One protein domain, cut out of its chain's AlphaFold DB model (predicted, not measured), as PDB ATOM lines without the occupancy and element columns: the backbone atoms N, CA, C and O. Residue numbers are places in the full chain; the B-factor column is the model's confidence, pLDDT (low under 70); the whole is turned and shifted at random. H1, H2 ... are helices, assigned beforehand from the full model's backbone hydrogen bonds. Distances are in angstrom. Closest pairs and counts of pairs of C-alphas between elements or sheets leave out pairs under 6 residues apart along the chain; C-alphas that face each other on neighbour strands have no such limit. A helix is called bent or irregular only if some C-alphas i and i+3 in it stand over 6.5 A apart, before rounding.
ATOM      1  N   THR A 194      28.523  20.196   5.290       57.03
ATOM      2  CA  THR A 194      28.708  21.509   4.706       57.03
ATOM      3  C   THR A 194      30.059  21.407   4.039       57.03
ATOM      4  O   THR A 194      31.057  21.212   4.737       57.03
ATOM      5  N   ASP A 195      30.083  21.431   2.712       65.56
ATOM      6  CA  ASP A 195      31.326  21.551   1.971       65.56
ATOM      7  C   ASP A 195      31.999  22.817   2.480       65.56
ATOM      8  O   ASP A 195      31.603  23.929   2.135       65.56
ATOM      9  N   PHE A 196      32.970  22.656   3.379       63.53
ATOM     10  CA  PHE A 196      33.646  23.777   4.023       63.53
ATOM     11  C   PHE A 196      34.191  24.737   2.964       63.53
ATOM     12  O   PHE A 196      34.094  25.946   3.126       63.53
ATOM     13  N   LEU A 197      34.650  24.197   1.832       65.75
ATOM     14  CA  LEU A 197      35.081  24.959   0.664       65.75
ATOM     15  C   LEU A 197      33.956  25.786   0.024       65.75
ATOM     16  O   LEU A 197      34.190  26.936  -0.339       65.75
ATOM     17  N   ALA A 198      32.738  25.251  -0.089       68.31
ATOM     18  CA  ALA A 198      31.595  25.997  -0.617       68.31
ATOM     19  C   ALA A 198      31.170  27.116   0.346       68.31
ATOM     20  O   ALA A 198      30.911  28.241  -0.085       68.31
ATOM     21  N   THR A 199      31.187  26.841   1.652       66.56
ATOM     22  CA  THR A 199      30.919  27.840   2.693       66.56
ATOM     23  C   THR A 199      31.976  28.947   2.679       66.56
ATOM     24  O   THR A 199      31.619  30.121   2.636       66.56
ATOM     25  N   ILE A 200      33.266  28.603   2.620       66.38
ATOM     26  CA  ILE A 200      34.370  29.572   2.535       66.38
ATOM     27  C   ILE A 200      34.263  30.403   1.252       66.38
ATOM     28  O   ILE A 200      34.377  31.624   1.303       66.38
ATOM     29  N   ARG A 201      33.967  29.778   0.106       68.50
ATOM     30  CA  ARG A 201      33.790  30.489  -1.168       68.50
ATOM     31  C   ARG A 201      32.636  31.487  -1.109       68.50
ATOM     32  O   ARG A 201      32.795  32.619  -1.557       68.50
ATOM     33  N   SER A 202      31.501  31.096  -0.528       67.06
ATOM     34  CA  SER A 202      30.369  32.008  -0.321       67.06
ATOM     35  C   SER A 202      30.701  33.145   0.650       67.06
ATOM     36  O   SER A 202      30.285  34.278   0.423       67.06
ATOM     37  N   ALA A 203      31.512  32.874   1.676       63.44
ATOM     38  CA  ALA A 203      31.956  33.885   2.625       63.44
ATOM     39  C   ALA A 203      32.880  34.913   1.959       63.44
ATOM     40  O   ALA A 203      32.676  36.104   2.160       63.44
ATOM     41  N   ILE A 204      33.827  34.472   1.121       65.12
ATOM     42  CA  ILE A 204      34.755  35.347   0.381       65.12
ATOM     43  C   ILE A 204      34.005  36.228  -0.629       65.12
ATOM     44  O   ILE A 204      34.278  37.421  -0.721       65.12
ATOM     45  N   LEU A 205      33.026  35.668  -1.349       65.88
ATOM     46  CA  LEU A 205      32.194  36.418  -2.303       65.88
ATOM     47  C   LEU A 205      31.266  37.438  -1.625       65.88
ATOM     48  O   LEU A 205      30.866  38.413  -2.255       65.88
ATOM     49  N   GLY A 206      30.926  37.227  -0.352       65.94
ATOM     50  CA  GLY A 206      30.107  38.144   0.440       65.94
ATOM     51  C   GLY A 206      30.882  39.296   1.091       65.94
ATOM     52  O   GLY A 206      30.264  40.158   1.721       65.94
ATOM     53  N   ILE A 207      32.216  39.329   0.978       74.56
ATOM     54  CA  ILE A 207      33.030  40.391   1.578       74.56
ATOM     55  C   ILE A 207      32.815  41.691   0.797       74.56
ATOM     56  O   ILE A 207      32.980  41.747  -0.420       74.56
ATOM     57  N   ARG A 208      32.476  42.774   1.507       78.06
ATOM     58  CA  ARG A 208      32.380  44.112   0.908       78.06
ATOM     59  C   ARG A 208      33.736  44.517   0.326       78.06
ATOM     60  O   ARG A 208      34.752  44.391   1.005       78.06
ATOM     61  N   THR A 209      33.741  45.070  -0.884       80.31
ATOM     62  CA  THR A 209      34.957  45.531  -1.582       80.31
ATOM     63  C   THR A 209      35.809  46.480  -0.730       80.31
ATOM     64  O   THR A 209      37.029  46.362  -0.715       80.31
ATOM     65  N   ASP A 210      35.171  47.338   0.070       82.06
ATOM     66  CA  ASP A 210      35.823  48.215   1.057       82.06
ATOM     67  C   ASP A 210      36.691  47.456   2.086       82.06
ATOM     68  O   ASP A 210      37.775  47.907   2.452       82.06
ATOM     69  N   LEU A 211      36.258  46.274   2.534       83.50
ATOM     70  CA  LEU A 211      37.005  45.469   3.501       83.50
ATOM     71  C   LEU A 211      38.194  44.754   2.843       83.50
ATOM     72  O   LEU A 211      39.256  44.658   3.452       83.50
ATOM     73  N   LEU A 212      38.050  44.329   1.582       84.31
ATOM     74  CA  LEU A 212      39.154  43.759   0.801       84.31
ATOM     75  C   LEU A 212      40.280  44.773   0.585       84.31
ATOM     76  O   LEU A 212      41.442  44.430   0.784       84.31
ATOM     77  N   VAL A 213      39.949  46.024   0.244       87.62
ATOM     78  CA  VAL A 213      40.950  47.093   0.073       87.62
ATOM     79  C   VAL A 213      41.711  47.342   1.378       87.62
ATOM     80  O   VAL A 213      42.934  47.442   1.364       87.62
ATOM     81  N   LYS A 214      41.018  47.367   2.523       87.06
ATOM     82  CA  LYS A 214      41.655  47.544   3.840       87.06
ATOM     83  C   LYS A 214      42.600  46.398   4.192       87.06
ATOM     84  O   LYS A 214      43.706  46.655   4.657       87.06
ATOM     85  N   ILE A 215      42.199  45.153   3.930       87.75
ATOM     86  CA  ILE A 215      43.076  43.985   4.111       87.75
ATOM     87  C   ILE A 215      44.300  44.094   3.197       87.75
ATOM     88  O   ILE A 215      45.414  43.853   3.650       87.75
ATOM     89  N   LEU A 216      44.120  44.505   1.939       90.56
ATOM     90  CA  LEU A 216      45.221  44.662   0.989       90.56
ATOM     91  C   LEU A 216      46.245  45.708   1.464       90.56
ATOM     92  O   LEU A 216      47.445  45.467   1.372       90.56
ATOM     93  N   VAL A 217      45.786  46.835   2.018       91.38
ATOM     94  CA  VAL A 217      46.657  47.872   2.601       91.38
ATOM     95  C   VAL A 217      47.436  47.331   3.802       91.38
ATOM     96  O   VAL A 217      48.640  47.552   3.893       91.38
ATOM     97  N   ILE A 218      46.781  46.578   4.692       90.19
ATOM     98  CA  ILE A 218      47.439  45.943   5.846       90.19
ATOM     99  C   ILE A 218      48.520  44.965   5.374       90.19
ATOM    100  O   ILE A 218      49.643  44.998   5.870       90.19
ATOM    101  N   VAL A 219      48.213  44.128   4.379       90.19
ATOM    102  CA  VAL A 219      49.185  43.195   3.793       90.19
ATOM    103  C   VAL A 219      50.345  43.955   3.149       90.19
ATOM    104  O   VAL A 219      51.498  43.606   3.384       90.19
ATOM    105  N   GLY A 220      50.074  45.029   2.403       90.56
ATOM    106  CA  GLY A 220      51.111  45.891   1.833       90.56
ATOM    107  C   GLY A 220      52.052  46.459   2.899       90.56
ATOM    108  O   GLY A 220      53.268  46.355   2.759       90.56
ATOM    109  N   LEU A 221      51.504  46.961   4.008       89.69
ATOM    110  CA  LEU A 221      52.285  47.494   5.129       89.69
ATOM    111  C   LEU A 221      53.144  46.426   5.827       89.69
ATOM    112  O   LEU A 221      54.270  46.718   6.239       89.69
ATOM    113  N   MET A 222      52.665  45.178   5.901       86.81
ATOM    114  CA  MET A 222      53.455  44.046   6.409       86.81
ATOM    115  C   MET A 222      54.692  43.768   5.541       86.81
ATOM    116  O   MET A 222      55.749  43.418   6.074       86.81
ATOM    117  N   PHE A 223      54.585  43.946   4.217       89.75
ATOM    118  CA  PHE A 223      55.698  43.764   3.279       89.75
ATOM    119  C   PHE A 223      56.678  44.941   3.272       89.75
ATOM    120  O   PHE A 223      57.880  44.723   3.142       89.75
ATOM    121  N   THR A 224      56.215  46.175   3.477       90.62
ATOM    122  CA  THR A 224      57.079  47.371   3.494       90.62
ATOM    123  C   THR A 224      57.831  47.568   4.814       90.62
ATOM    124  O   THR A 224      58.278  48.675   5.091       90.62
ATOM    125  N   ARG A 225      57.956  46.525   5.652       86.12
ATOM    126  CA  ARG A 225      58.576  46.574   6.994       86.12
ATOM    127  C   ARG A 225      57.911  47.540   7.990       86.12
ATOM    128  O   ARG A 225      58.405  47.677   9.098       86.12
ATOM    129  N   ASN A 226      56.739  48.093   7.667       89.44
ATOM    130  CA  ASN A 226      55.940  48.936   8.565       89.44
ATOM    131  C   ASN A 226      54.968  48.072   9.381       89.44
ATOM    132  O   ASN A 226      53.746  48.240   9.323       89.44
ATOM    133  N   ARG A 227      55.516  47.083  10.094       81.50
ATOM    134  CA  ARG A 227      54.725  46.038  10.760       81.50
ATOM    135  C   ARG A 227      53.867  46.597  11.890       81.50
ATOM    136  O   ARG A 227      52.718  46.195  12.018       81.50
ATOM    137  N   GLU A 228      54.379  47.566  12.638       84.06
ATOM    138  CA  GLU A 228      53.672  48.223  13.746       84.06
ATOM    139  C   GLU A 228      52.350  48.855  13.287       84.06
ATOM    140  O   GLU A 228      51.281  48.567  13.826       84.06
ATOM    141  N   PHE A 229      52.400  49.639  12.206       84.44
ATOM    142  CA  PHE A 229      51.212  50.252  11.613       84.44
ATOM    143  C   PHE A 229      50.237  49.209  11.053       84.44
ATOM    144  O   PHE A 229      49.021  49.378  11.167       84.44
ATOM    145  N   ALA A 230      50.748  48.118  10.477       86.69
ATOM    146  CA  ALA A 230      49.911  47.022  10.002       86.69
ATOM    147  C   ALA A 230      49.167  46.324  11.154       86.69
ATOM    148  O   ALA A 230      47.967  46.070  11.039       86.69
ATOM    149  N   PHE A 231      49.845  46.064  12.277       81.50
ATOM    150  CA  PHE A 231      49.235  45.478  13.473       81.50
ATOM    151  C   PHE A 231      48.180  46.396  14.082       81.50
ATOM    152  O   PHE A 231      47.062  45.950  14.343       81.50
ATOM    153  N   LEU A 232      48.487  47.686  14.225       85.25
ATOM    154  CA  LEU A 232      47.551  48.674  14.756       85.25
ATOM    155  C   LEU A 232      46.282  48.760  13.893       85.25
ATOM    156  O   LEU A 232      45.165  48.720  14.412       85.25
ATOM    157  N   LEU A 233      46.426  48.783  12.564       85.62
ATOM    158  CA  LEU A 233      45.288  48.757  11.639       85.62
ATOM    159  C   LEU A 233      44.489  47.453  11.716       85.62
ATOM    160  O   LEU A 233      43.260  47.487  11.623       85.62
ATOM    161  N   MET A 234      45.155  46.314  11.908       84.38
ATOM    162  CA  MET A 234      44.497  45.017  12.062       84.38
ATOM    163  C   MET A 234      43.661  44.965  13.348       84.38
ATOM    164  O   MET A 234      42.504  44.544  13.303       84.38
ATOM    165  N   ILE A 235      44.178  45.501  14.458       82.50
ATOM    166  CA  ILE A 235      43.453  45.628  15.733       82.50
ATOM    167  C   ILE A 235      42.235  46.543  15.584       82.50
ATOM    168  O   ILE A 235      41.139  46.177  16.008       82.50
ATOM    169  N   ILE A 236      42.380  47.703  14.936       84.12
ATOM    170  CA  ILE A 236      41.254  48.615  14.678       84.12
ATOM    171  C   ILE A 236      40.187  47.933  13.816       84.12
ATOM    172  O   ILE A 236      38.988  48.070  14.079       84.12
ATOM    173  N   LEU A 237      40.596  47.182  12.791       83.81
ATOM    174  CA  LEU A 237      39.675  46.459  11.917       83.81
ATOM    175  C   LEU A 237      38.940  45.347  12.679       83.81
ATOM    176  O   LEU A 237      37.731  45.193  12.498       83.81
ATOM    177  N   LEU A 238      39.633  44.642  13.576       81.56
ATOM    178  CA  LEU A 238      39.053  43.636  14.464       81.56
ATOM    179  C   LEU A 238      38.045  44.257  15.442       81.56
ATOM    180  O   LEU A 238      36.908  43.797  15.522       81.56
ATOM    181  N   LEU A 239      38.416  45.345  16.124       78.25
ATOM    182  CA  LEU A 239      37.538  46.099  17.028       78.25
ATOM    183  C   LEU A 239      36.286  46.601  16.307       78.25
ATOM    184  O   LEU A 239      35.172  46.472  16.815       78.25
ATOM    185  N   ARG A 240      36.446  47.128  15.090       79.25
ATOM    186  CA  ARG A 240      35.324  47.569  14.259       79.25
ATOM    187  C   ARG A 240      34.427  46.401  13.864       79.25
ATOM    188  O   ARG A 240      33.210  46.529  13.970       79.25
ATOM    189  N   ALA A 241      34.995  45.268  13.450       74.19
ATOM    190  CA  ALA A 241      34.225  44.068  13.130       74.19
ATOM    191  C   ALA A 241      33.411  43.595  14.345       74.19
ATOM    192  O   ALA A 241      32.206  43.367  14.225       74.19
ATOM    193  N   MET A 242      34.035  43.559  15.525       69.44
ATOM    194  CA  MET A 242      33.381  43.226  16.793       69.44
ATOM    195  C   MET A 242      32.283  44.222  17.177       69.44
ATOM    196  O   MET A 242      31.230  43.804  17.649       69.44
ATOM    197  N   SER A 243      32.489  45.517  16.935       73.50
ATOM    198  CA  SER A 243      31.493  46.565  17.191       73.50
ATOM    199  C   SER A 243      30.284  46.472  16.254       73.50
ATOM    200  O   SER A 243      29.159  46.730  16.675       73.50
ATOM    201  N   THR A 244      30.493  46.086  14.992       66.50
ATOM    202  CA  THR A 244      29.404  45.942  14.011       66.50
ATOM    203  C   THR A 244      28.640  44.628  14.110       66.50
ATOM    204  O   THR A 244      27.551  44.522  13.546       66.50
ATOM    205  N   LEU A 245      29.184  43.623  14.801       63.00
ATOM    206  CA  LEU A 245      28.463  42.384  15.045       63.00
ATOM    207  C   LEU A 245      27.285  42.697  15.976       63.00
ATOM    208  O   LEU A 245      27.505  43.123  17.110       63.00
ATOM    209  N   PRO A 246      26.029  42.486  15.540       51.97
ATOM    210  CA  PRO A 246      24.904  42.579  16.445       51.97
ATOM    211  C   PRO A 246      25.069  41.434  17.440       51.97
ATOM    212  O   PRO A 246      24.717  40.291  17.146       51.97
TER     213      PRO A 246
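What this domain is: This is residues 194 to 246 of the 282 residues of an uncharacterized protein of Hamiltosporidium magnivora (UniProt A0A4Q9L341). A helical arm, H1, leads by a tight link into a helical hairpin made of H2 and H3, whose two helices run back along each other at a shallow tilt and touch only near the turn between them. H1 is turned off to one side and touches neither helix of the hairpin, and at the other end of the printed part residues 238 to 246, of which 238 to 244 belong to H3, stick out freely. The printed part has 53 residues with three named helices in the order H1, H2, H3 and no named strand, and its class is all helix. It is loose, with a radius of gyration of the C-alphas of 13.4 A, and the C-alphas span 38 by 26 by 18 A along their three main axes.

How they stand to each other: The printed part first runs through H1, residues 196 to 205, which touches no helix. Residues 194 to 203, of which 196 to 203 belong to H1, stand free, with no C-alpha 8 or more apart along the chain within 10 A. A tight link of 3 residues joins H1 to H2, residues 209 to 223, and although the two follow each other they are apart, with no C-alpha of the one within 8 A of the other. Residues 205 to 210 stand free as well. The N-to-C direction of H1 is mostly along y, with 0.97 as its y part, while that of H2 is mostly along x, with 0.97 as its x part. A second tight link of 3 residues joins H2 to H3, residues 227 to 244. H2 and H3 touch, with 9 pairs of C-alphas within 8 A, and they form a helical hairpin. They run opposite ways at a shallow tilt of 25 degrees. Their closest C-alphas are those of Ile 218 and Ala 230, 5.0 A apart, and their centres are 11.3 A apart. H2 touches H3 with residues 218 to 222 alone, and H3 touches H2 with residues 227 to 234 alone. Residues 238 to 246, of which 238 to 244 belong to H3, stand free. H1 and H3 are apart. In the backbones of H1, H2 and H3 every O i to N i+4 pair is within hydrogen-bond range.

Where its parts are: H1 has 10 residues, from Phe 196 to Leu 205, and its C-alpha 196 is at (33.646, 23.777, 4.023). It is 14.2 A long from first to last C-alpha. H2 has 15 residues, from Thr 209 to Phe 223, and is 21.4 A long from its first to its last C-alpha, with C-alpha 209 at (34.957, 45.531, -1.582). H3 is the longest helix by residues, with 18 from Arg 227 to Thr 244, and measures 25.5 A from first to last C-alpha. It ends with C-alpha 244 at (29.404, 45.942, 14.011). No helix is bent or irregular.

The domain as a whole: The two C-alphas farthest apart are those of Thr 194 and Arg 225, at 39.1 A. The C-alphas of the first and last printed residues, Thr 194 and Pro 246, are 24.4 A apart. The printed part has no cut, and neither of its links is long. The mean pLDDT of the printed part is 78.1, and 17 residues are under 70: residues 194 to 206, residue 242 and residues 244 to 246. The mean pLDDT is 66 in H1, 87 in H2 and 80 in H3.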